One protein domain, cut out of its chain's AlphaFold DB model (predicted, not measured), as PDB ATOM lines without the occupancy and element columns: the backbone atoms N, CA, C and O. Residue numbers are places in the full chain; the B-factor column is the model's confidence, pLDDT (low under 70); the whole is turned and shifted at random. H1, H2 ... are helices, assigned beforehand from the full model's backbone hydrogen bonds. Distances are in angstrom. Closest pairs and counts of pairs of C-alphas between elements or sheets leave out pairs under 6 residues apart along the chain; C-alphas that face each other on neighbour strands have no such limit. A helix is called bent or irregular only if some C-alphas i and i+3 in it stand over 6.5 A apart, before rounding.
ATOM      1  N   HIS A  62      11.336  -5.283  27.642       90.88
ATOM      2  CA  HIS A  62      10.136  -4.676  28.238       90.88
ATOM      3  C   HIS A  62      10.088  -3.137  28.175       90.88
ATOM      4  O   HIS A  62       9.218  -2.525  28.791       90.88
ATOM      5  N   SER A  63      11.022  -2.486  27.474       92.25
ATOM      6  CA  SER A  63      11.039  -1.019  27.374       92.25
ATOM      7  C   SER A  63       9.940  -0.509  26.440       92.25
ATOM      8  O   SER A  63       9.726  -1.076  25.370       92.25
ATOM      9  N   THR A  64       9.288   0.595  26.804       94.19
ATOM     10  CA  THR A  64       8.271   1.275  25.983       94.19
ATOM     11  C   THR A  64       8.629   2.745  25.779       94.19
ATOM     12  O   THR A  64       9.226   3.384  26.651       94.19
ATOM     13  N   PHE A  65       8.280   3.295  24.615       95.31
ATOM     14  CA  PHE A  65       8.676   4.638  24.190       95.31
ATOM     15  C   PHE A  65       7.497   5.423  23.623       95.31
ATOM     16  O   PHE A  65       6.593   4.864  23.006       95.31
ATOM     17  N   LYS A  66       7.540   6.751  23.798       94.19
ATOM     18  CA  LYS A  66       6.524   7.681  23.275       94.19
ATOM     19  C   LYS A  66       6.684   7.958  21.785       94.19
ATOM     20  O   LYS A  66       5.701   8.151  21.081       94.19
ATOM     21  N   THR A  67       7.924   8.005  21.297       94.88
ATOM     22  CA  THR A  67       8.213   8.379  19.911       94.88
ATOM     23  C   THR A  67       8.808   7.215  19.131       94.88
ATOM     24  O   THR A  67       9.563   6.396  19.663       94.88
ATOM     25  N   LYS A  68       8.517   7.190  17.826       94.31
ATOM     26  CA  LYS A  68       9.133   6.255  16.880       94.31
ATOM     27  C   LYS A  68      10.660   6.370  16.904       94.31
ATOM     28  O   LYS A  68      11.337   5.353  16.854       94.31
ATOM     29  N   HIS A  69      11.193   7.589  16.977       93.69
ATOM     30  CA  HIS A  69      12.636   7.828  16.950       93.69
ATOM     31  C   HIS A  69      13.351   7.164  18.135       93.69
ATOM     32  O   HIS A  69      14.331   6.449  17.931       93.69
ATOM     33  N   ASP A  70      12.839   7.352  19.353       94.06
ATOM     34  CA  ASP A  70      13.466   6.806  20.561       94.06
ATOM     35  C   ASP A  70      13.433   5.276  20.571       94.06
ATOM     36  O   ASP A  70      14.445   4.632  20.852       94.06
ATOM     37  N   TRP A  71      12.296   4.693  20.185       95.19
ATOM     38  CA  TRP A  71      12.150   3.247  20.030       95.19
ATOM     39  C   TRP A  71      13.103   2.679  18.968       95.19
ATOM     40  O   TRP A  71      13.835   1.725  19.237       95.19
ATOM     41  N   GLN A  72      13.163   3.299  17.784       91.44
ATOM     42  CA  GLN A  72      14.077   2.888  16.716       91.44
ATOM     43  C   GLN A  72      15.532   2.937  17.171       91.44
ATOM     44  O   GLN A  72      16.301   2.012  16.916       91.44
ATOM     45  N   ARG A  73      15.919   4.014  17.857       89.25
ATOM     46  CA  ARG A  73      17.269   4.166  18.390       89.25
ATOM     47  C   ARG A  73      17.579   3.086  19.420       89.25
ATOM     48  O   ARG A  73      18.676   2.530  19.380       89.25
ATOM     49  N   HIS A  74      16.639   2.792  20.314       91.19
ATOM     50  CA  HIS A  74      16.788   1.756  21.327       91.19
ATOM     51  C   HIS A  74      17.029   0.383  20.694       91.19
ATOM     52  O   HIS A  74      18.058  -0.236  20.959       91.19
ATOM     53  N   GLU A  75      16.139  -0.062  19.805       89.88
ATOM     54  CA  GLU A  75      16.285  -1.362  19.148       89.88
ATOM     55  C   GLU A  75      17.547  -1.449  18.300       89.88
ATOM     56  O   GLU A  75      18.289  -2.425  18.407       89.88
ATOM     57  N   ARG A  76      17.838  -0.409  17.511       83.44
ATOM     58  CA  ARG A  76      19.025  -0.382  16.657       83.44
ATOM     59  C   ARG A  76      20.316  -0.445  17.463       83.44
ATOM     60  O   ARG A  76      21.238  -1.129  17.047       83.44
ATOM     61  N   SER A  77      20.402   0.278  18.576       79.81
ATOM     62  CA  SER A  77      21.665   0.420  19.313       79.81
ATOM     63  C   SER A  77      21.906  -0.725  20.291       79.81
ATOM     64  O   SER A  77      23.055  -1.102  20.501       79.81
ATOM     65  N   LEU A  78      20.848  -1.254  20.912       82.94
ATOM     66  CA  LEU A  78      20.987  -2.269  21.957       82.94
ATOM     67  C   LEU A  78      20.771  -3.680  21.433       82.94
ATOM     68  O   LEU A  78      21.549  -4.561  21.770       82.94
ATOM     69  N   HIS A  79      19.771  -3.894  20.580       84.69
ATOM     70  CA  HIS A  79      19.359  -5.250  20.200       84.69
ATOM     71  C   HIS A  79      19.857  -5.657  18.817       84.69
ATOM     72  O   HIS A  79      20.136  -6.828  18.578       84.69
ATOM     73  N   LEU A  80      19.993  -4.692  17.906       78.75
ATOM     74  CA  LEU A  80      20.327  -4.929  16.500       78.75
ATOM     75  C   LEU A  80      21.621  -4.250  16.047       78.75
ATOM     76  O   LEU A  80      21.904  -4.209  14.849       78.75
ATOM     77  N   SER A  81      22.439  -3.767  16.989       70.44
ATOM     78  CA  SER A  81      23.773  -3.239  16.694       70.44
ATOM     79  C   SER A  81      24.729  -4.399  16.430       70.44
ATOM     80  O   SER A  81      25.538  -4.780  17.279       70.44
ATOM     81  N   LEU A  82      24.607  -4.996  15.245       68.94
ATOM     82  CA  LEU A  82      25.507  -6.053  14.781       68.94
ATOM     83  C   LEU A  82      26.724  -5.496  14.040       68.94
ATOM     84  O   LEU A  82      27.487  -6.275  13.476       68.94
ATOM     85  N   GLU A  83      26.902  -4.173  14.039       70.62
ATOM     86  CA  GLU A  83      28.093  -3.547  13.486       70.62
ATOM     87  C   GLU A  83      29.326  -4.065  14.223       70.62
ATOM     88  O   GLU A  83      29.489  -3.921  15.440       70.62
ATOM     89  N   ALA A 171      21.413  -6.028   6.789       54.59
ATOM     90  CA  ALA A 171      20.153  -5.929   6.066       54.59
ATOM     91  C   ALA A 171      19.325  -7.183   6.415       54.59
ATOM     92  O   ALA A 171      19.026  -7.996   5.551       54.59
ATOM     93  N   ALA A 172      19.074  -7.424   7.710       64.19
ATOM     94  CA  ALA A 172      18.495  -8.654   8.196       64.19
ATOM     95  C   ALA A 172      17.100  -8.695   7.617       64.19
ATOM     96  O   ALA A 172      16.221  -7.935   8.034       64.19
ATOM     97  N   ALA A 173      16.926  -9.595   6.657       80.62
ATOM     98  CA  ALA A 173      15.642 -10.201   6.428       80.62
ATOM     99  C   ALA A 173      15.079 -10.563   7.808       80.62
ATOM    100  O   ALA A 173      15.743 -11.211   8.623       80.62
ATOM    101  N   SER A 174      13.909 -10.020   8.104       89.38
ATOM    102  CA  SER A 174      13.190 -10.295   9.335       89.38
ATOM    103  C   SER A 174      11.733 -10.523   9.007       89.38
ATOM    104  O   SER A 174      11.211  -9.998   8.028       89.38
ATOM    105  N   ARG A 175      11.062 -11.289   9.850       93.38
ATOM    106  CA  ARG A 175       9.637 -11.540   9.752       93.38
ATOM    107  C   ARG A 175       8.899 -10.643  10.740       93.38
ATOM    108  O   ARG A 175       9.325 -10.464  11.885       93.38
ATOM    109  N   CYS A 176       7.786 -10.068  10.298       95.56
ATOM    110  CA  CYS A 176       6.854  -9.390  11.188       95.56
ATOM    111  C   CYS A 176       6.012 -10.424  11.948       95.56
ATOM    112  O   CYS A 176       5.363 -11.258  11.322       95.56
ATOM    113  N   GLY A 177       5.975 -10.363  13.279       94.38
ATOM    114  CA  GLY A 177       5.134 -11.257  14.079       94.38
ATOM    115  C   GLY A 177       3.655 -10.874  14.109       94.38
ATOM    116  O   GLY A 177       2.841 -11.698  14.507       94.38
ATOM    117  N   PHE A 178       3.291  -9.667  13.664       96.12
ATOM    118  CA  PHE A 178       1.891  -9.230  13.593       96.12
ATOM    119  C   PHE A 178       1.186  -9.710  12.320       96.12
ATOM    120  O   PHE A 178       0.023 -10.094  12.366       96.12
ATOM    121  N   CYS A 179       1.880  -9.696  11.179       95.50
ATOM    122  CA  CYS A 179       1.282  -9.996   9.870       95.50
ATOM    123  C   CYS A 179       2.052 -11.036   9.039       95.50
ATOM    124  O   CYS A 179       1.592 -11.438   7.976       95.50
ATOM    125  N   GLY A 180       3.229 -11.478   9.487       92.88
ATOM    126  CA  GLY A 180       4.040 -12.482   8.793       92.88
ATOM    127  C   GLY A 180       4.854 -11.971   7.601       92.88
ATOM    128  O   GLY A 180       5.584 -12.765   7.008       92.88
ATOM    129  N   CYS A 181       4.777 -10.683   7.245       92.88
ATOM    130  CA  CYS A 181       5.530 -10.120   6.122       92.88
ATOM    131  C   CYS A 181       7.050 -10.263   6.300       92.88
ATOM    132  O   CYS A 181       7.576 -10.088   7.402       92.88
ATOM    133  N   GLN A 182       7.749 -10.526   5.191       93.12
ATOM    134  CA  GLN A 182       9.210 -10.516   5.127       93.12
ATOM    135  C   GLN A 182       9.708  -9.094   4.868       93.12
ATOM    136  O   GLN A 182       9.297  -8.435   3.916       93.12
ATOM    137  N   LEU A 183      10.594  -8.621   5.734       90.25
ATOM    138  CA  LEU A 183      11.074  -7.250   5.801       90.25
ATOM    139  C   LEU A 183      12.565  -7.253   5.497       90.25
ATOM    140  O   LEU A 183      13.351  -7.806   6.265       90.25
ATOM    141  N   GLN A 184      12.942  -6.641   4.377       87.62
ATOM    142  CA  GLN A 184      14.335  -6.536   3.959       87.62
ATOM    143  C   GLN A 184      14.948  -5.263   4.539       87.62
ATOM    144  O   GLN A 184      14.625  -4.148   4.124       87.62
ATOM    145  N   GLY A 185      15.822  -5.451   5.524       82.69
ATOM    146  CA  GLY A 185      16.558  -4.373   6.164       82.69
ATOM    147  C   GLY A 185      15.849  -3.723   7.351       82.69
ATOM    148  O   GLY A 185      14.629  -3.775   7.528       82.69
ATOM    149  N   TRP A 186      16.670  -3.080   8.180       84.88
ATOM    150  CA  TRP A 186      16.252  -2.483   9.443       84.88
ATOM    151  C   TRP A 186      15.215  -1.369   9.274       84.88
ATOM    152  O   TRP A 186      14.199  -1.365   9.967       84.88
ATOM    153  N   GLN A 187      15.443  -0.439   8.343       86.44
ATOM    154  CA  GLN A 187      14.552   0.708   8.157       86.44
ATOM    155  C   GLN A 187      13.140   0.255   7.757       86.44
ATOM    156  O   GLN A 187      12.165   0.670   8.379       86.44
ATOM    157  N   THR A 188      13.044  -0.680   6.804       90.00
ATOM    158  CA  THR A 188      11.784  -1.303   6.376       90.00
ATOM    159  C   THR A 188      11.053  -1.947   7.548       90.00
ATOM    160  O   THR A 188       9.858  -1.715   7.732       90.00
ATOM    161  N   ARG A 189      11.766  -2.718   8.384       92.38
ATOM    162  CA  ARG A 189      11.192  -3.314   9.598       92.38
ATOM    163  C   ARG A 189      10.638  -2.247  10.528       92.38
ATOM    164  O   ARG A 189       9.502  -2.350  10.979       92.38
ATOM    165  N   ALA A 190      11.440  -1.234  10.817       91.81
ATOM    166  CA  ALA A 190      11.092  -0.237  11.801       91.81
ATOM    167  C   ALA A 190       9.898   0.627  11.356       91.81
ATOM    168  O   ALA A 190       9.019   0.954  12.152       91.81
ATOM    169  N   ASP A 191       9.830   0.963  10.071       94.06
ATOM    170  CA  ASP A 191       8.708   1.706   9.504       94.06
ATOM    171  C   ASP A 191       7.432   0.863   9.470       94.06
ATOM    172  O   ASP A 191       6.365   1.358   9.834       94.06
ATOM    173  N   HIS A 192       7.553  -0.418   9.123       95.56
ATOM    174  CA  HIS A 192       6.441  -1.361   9.098       95.56
ATOM    175  C   HIS A 192       5.837  -1.598  10.493       95.56
ATOM    176  O   HIS A 192       4.628  -1.480  10.675       95.56
ATOM    177  N   LEU A 193       6.661  -1.880  11.505       95.62
ATOM    178  CA  LEU A 193       6.174  -2.114  12.869       95.62
ATOM    179  C   LEU A 193       5.556  -0.856  13.490       95.62
ATOM    180  O   LEU A 193       4.556  -0.950  14.197       95.62
ATOM    181  N   ALA A 194       6.078   0.331  13.164       96.06
ATOM    182  CA  ALA A 194       5.479   1.589  13.603       96.06
ATOM    183  C   ALA A 194       4.032   1.768  13.110       96.06
ATOM    184  O   ALA A 194       3.261   2.464  13.768       96.06
ATOM    185  N   VAL A 195       3.650   1.172  11.973       97.00
ATOM    186  CA  VAL A 195       2.251   1.165  11.516       97.00
ATOM    187  C   VAL A 195       1.395   0.315  12.450       97.00
ATOM    188  O   VAL A 195       0.374   0.797  12.926       97.00
ATOM    189  N   HIS A 196       1.834  -0.900  12.785       97.25
ATOM    190  CA  HIS A 196       1.111  -1.780  13.709       97.25
ATOM    191  C   HIS A 196       0.929  -1.155  15.096       97.25
ATOM    192  O   HIS A 196      -0.183  -1.140  15.619       97.25
ATOM    193  N   PHE A 197       1.986  -0.566  15.656       95.94
ATOM    194  CA  PHE A 197       1.921   0.099  16.957       95.94
ATOM    195  C   PHE A 197       0.950   1.282  16.974       95.94
ATOM    196  O   PHE A 197       0.166   1.435  17.907       95.94
ATOM    197  N   ARG A 198       0.918   2.089  15.905       95.38
ATOM    198  CA  ARG A 198      -0.072   3.171  15.771       95.38
ATOM    199  C   ARG A 198      -1.502   2.660  15.611       95.38
ATOM    200  O   ARG A 198      -2.429   3.373  15.977       95.38
ATOM    201  N   SER A 199      -1.673   1.447  15.097       94.81
ATOM    202  CA  SER A 199      -2.967   0.761  15.016       94.81
ATOM    203  C   SER A 199      -3.367   0.058  16.321       94.81
ATOM    204  O   SER A 199      -4.396  -0.612  16.342       94.81
ATOM    205  N   GLY A 200      -2.582   0.191  17.397       93.25
ATOM    206  CA  GLY A 200      -2.897  -0.354  18.721       93.25
ATOM    207  C   GLY A 200      -2.402  -1.778  18.980       93.25
ATOM    208  O   GLY A 200      -2.717  -2.331  20.030       93.25
ATOM    209  N   PHE A 201      -1.621  -2.372  18.072       94.06
ATOM    210  CA  PHE A 201      -1.013  -3.683  18.314       94.06
ATOM    211  C   PHE A 201       0.033  -3.586  19.424       94.06
ATOM    212  O   PHE A 201       0.800  -2.625  19.499       94.06
ATOM    213  N   THR A 202       0.102  -4.617  20.253       93.88
ATOM    214  CA  THR A 202       1.041  -4.728  21.366       93.88
ATOM    215  C   THR A 202       1.919  -5.961  21.199       93.88
ATOM    216  O   THR A 202       1.644  -6.832  20.381       93.88
ATOM    217  N   MET A 203       2.965  -6.100  22.015       93.56
ATOM    218  CA  MET A 203       3.792  -7.313  21.984       93.56
ATOM    219  C   MET A 203       3.044  -8.596  22.390       93.56
ATOM    220  O   MET A 203       3.569  -9.679  22.152       93.56
ATOM    221  N   GLN A 204       1.829  -8.501  22.948       92.69
ATOM    222  CA  GLN A 204       0.965  -9.666  23.186       92.69
ATOM    223  C   GLN A 204       0.389 -10.231  21.878       92.69
ATOM    224  O   GLN A 204       0.124 -11.424  21.793       92.69
ATOM    225  N   ASP A 205       0.260  -9.392  20.847       93.88
ATOM    226  CA  ASP A 205      -0.247  -9.760  19.520       93.88
ATOM    227  C   ASP A 205       0.860 -10.304  18.599       93.88
ATOM    228  O   ASP A 205       0.636 -10.557  17.411       93.88
ATOM    229  N   TRP A 206       2.090 -10.436  19.106       94.88
ATOM    230  CA  TRP A 206       3.230 -10.914  18.331       94.88
ATOM    231  C   TRP A 206       3.246 -12.442  18.253       94.88
ATOM    232  O   TRP A 206       3.293 -13.129  19.272       94.88
ATOM    233  N   HIS A 207       3.308 -12.984  17.034       93.56
ATOM    234  CA  HIS A 207       3.276 -14.423  16.792       93.56
ATOM    235  C   HIS A 207       4.494 -14.941  16.017       93.56
ATOM    236  O   HIS A 207       4.893 -14.422  14.965       93.56
ATOM    237  N   GLY A 208       5.014 -16.076  16.484       89.38
ATOM    238  CA  GLY A 208       6.154 -16.758  15.880       89.38
ATOM    239  C   GLY A 208       7.481 -16.045  16.136       89.38
ATOM    240  O   GLY A 208       7.603 -15.198  17.022       89.38
ATOM    241  N   ASP A 209       8.493 -16.416  15.360       87.31
ATOM    242  CA  ASP A 209       9.831 -15.851  15.488       87.31
ATOM    243  C   ASP A 209       9.998 -14.520  14.732       87.31
ATOM    244  O   ASP A 209       9.113 -14.034  14.018       87.31
ATOM    245  N   TYR A 210      11.182 -13.933  14.902       88.56
ATOM    246  CA  TYR A 210      11.599 -12.702  14.240       88.56
ATOM    247  C   TYR A 210      12.120 -12.920  12.812       88.56
ATOM    248  O   TYR A 210      12.503 -11.949  12.162       88.56
ATOM    249  N   GLY A 211      12.184 -14.163  12.318       86.38
ATOM    250  CA  GLY A 211      12.688 -14.502  10.982       86.38
ATOM    251  C   GLY A 211      14.144 -14.114  10.708       86.38
ATOM    252  O   GLY A 211      14.513 -13.943   9.550       86.38
ATOM    253  N   PHE A 212      14.962 -13.925  11.745       85.81
ATOM    254  CA  PHE A 212      16.376 -13.583  11.594       85.81
ATOM    255  C   PHE A 212      17.226 -14.795  11.202       85.81
ATOM    256  O   PHE A 212      16.933 -15.926  11.589       85.81
ATOM    257  N   SER A 213      18.348 -14.552  10.511       82.31
ATOM    258  CA  SER A 213      19.344 -15.603  10.274       82.31
ATOM    259  C   SER A 213      19.917 -16.131  11.603       82.31
ATOM    260  O   SER A 213      19.953 -15.390  12.590       82.31
ATOM    261  N   PRO A 214      20.418 -17.382  11.662       79.50
ATOM    262  CA  PRO A 214      20.900 -17.978  12.911       79.50
ATOM    263  C   PRO A 214      21.972 -17.148  13.634       79.50
ATOM    264  O   PRO A 214      21.936 -17.033  14.861       79.50
ATOM    265  N   SER A 215      22.886 -16.523  12.879       74.50
ATOM    266  CA  SER A 215      23.919 -15.633  13.427       74.50
ATOM    267  C   SER A 215      23.298 -14.396  14.084       74.50
ATOM    268  O   SER A 215      23.585 -14.097  15.242       74.50
ATOM    269  N   VAL A 216      22.371 -13.728  13.390       76.44
ATOM    270  CA  VAL A 216      21.680 -12.540  13.909       76.44
ATOM    271  C   VAL A 216      20.836 -12.895  15.135       76.44
ATOM    272  O   VAL A 216      20.929 -12.230  16.162       76.44
ATOM    273  N   ALA A 217      20.075 -13.989  15.077       79.88
ATOM    274  CA  ALA A 217      19.241 -14.444  16.185       79.88
ATOM    275  C   ALA A 217      20.057 -14.815  17.437       79.88
ATOM    276  O   ALA A 217      19.587 -14.626  18.559       79.88
ATOM    277  N   ALA A 218      21.264 -15.367  17.280       77.44
ATOM    278  CA  ALA A 218      22.166 -15.626  18.404       77.44
ATOM    279  C   ALA A 218      22.677 -14.324  19.038       77.44
ATOM    280  O   ALA A 218      22.706 -14.205  20.261       77.44
ATOM    281  N   GLN A 219      23.029 -13.336  18.216       73.69
ATOM    282  CA  GLN A 219      23.520 -12.047  18.698       73.69
ATOM    283  C   GLN A 219      22.431 -11.241  19.414       73.69
ATOM    284  O   GLN A 219      22.671 -10.767  20.521       73.69
ATOM    285  N   VAL A 220      21.224 -11.175  18.842       76.56
ATOM    286  CA  VAL A 220      20.056 -10.533  19.466       76.56
ATOM    287  C   VAL A 220      19.764 -11.159  20.836       76.56
ATOM    288  O   VAL A 220      19.633 -10.444  21.823       76.56
ATOM    289  N   ARG A 221      19.762 -12.498  20.944       75.44
ATOM    290  CA  ARG A 221      19.559 -13.198  22.230       75.44
ATOM    291  C   ARG A 221      20.622 -12.876  23.278       75.44
ATOM    292  O   ARG A 221      20.306 -12.820  24.461       75.44
ATOM    293  N   ASN A 222      21.873 -12.687  22.867       68.44
ATOM    294  CA  ASN A 222      22.940 -12.307  23.792       68.44
ATOM    295  C   ASN A 222      22.797 -10.858  24.277       68.44
ATOM    296  O   ASN A 222      23.214 -10.560  25.391       68.44
ATOM    297  N   ALA A 223      22.195  -9.985  23.466       68.62
ATOM    298  CA  ALA A 223      21.939  -8.586  23.797       68.62
ATOM    299  C   ALA A 223      20.681  -8.359  24.662       68.62
ATOM    300  O   ALA A 223      20.525  -7.294  25.249       68.62
ATOM    301  N   MET A 224      19.805  -9.363  24.773       69.38
ATOM    302  CA  MET A 224      18.590  -9.343  25.605       69.38
ATOM    303  C   MET A 224      18.835  -9.668  27.094       69.38
ATOM    304  O   MET A 224      17.867  -9.856  27.831       69.38
ATOM    305  N   ARG A 225      20.096  -9.807  27.527       51.75
ATOM    306  CA  ARG A 225      20.464 -10.172  28.906       51.75
ATOM    307  C   ARG A 225      20.599  -8.970  29.831       51.75
ATOM    308  O   ARG A 225      21.093  -7.922  29.365       51.75
TER     309      ARG A 225
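This is residues 62 to 83 and 171 to 225 of the 225 residues of the protein "C2H2-type domain-containing protein" of Aspergillus versicolor CBS 583.65 (UniProt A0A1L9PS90). H1 and H2 cross steeply with a gap between them, two long loops, residues 171 to 185 and 199 to 213, lie along another side of H2, and H3 stands at one end of the long axis, about perpendicular to H1. The printed part has 77 residues, with three named helices in the order H1, H2, H3 and no named strand. The class is all helix, though 35 of the 77 residues, under half, are in named elements. The whole is compact, with a radius of gyration of the C-alphas of 11.9 A and spans of 32 by 24 by 21 A.

H1, residues 68 to 79, begins with C-alpha 68 at (9.133, 6.255, 16.880) and is 15.7 A long from first to last C-alpha. It is neither bent nor irregular, but only just: C-alphas 76 and 79 are 6.0 A apart. H2, residues 186 to 198, is 18.4 A long. H3, residues 214 to 223, is 14.4 A long and ends with C-alpha 223 at (21.939, -8.586, 23.797).

H1 and H2 are close but not clearly touching, their closest C-alphas, of Gln 72 and Ala 190, 6.5 A apart. They run opposite ways at a steep tilt of 51 degrees. H1, with residues 78 to 79 alone, and H3 only just touch, with 3 pairs of C-alphas within 8 A, and only at their ends; the closest C-alphas, of His 79 and Val 220, are 5.4 A apart. Their lines are about perpendicular, at 78 degrees. H2 and H3 are apart. Residues 174 to 175 pair with residues 182 to 183, antiparallel. Every O i to N i+4 pair is within hydrogen-bond range in H1 and H3; in H2, 8 of 9 are.

The C-alphas of Glu 83 and Gly 200, the two farthest apart, are 31.6 A apart. Residues 84 to 170 are not printed, and C-alphas 83 and 171 are 11.1 A apart across this cut, which lies in the link from H1 to H2. H2 to H3 is a long link of 15 residues. The mean pLDDT of the printed part is 86.6; residues 82, 171 to 172 and 222 to 225 are under 70.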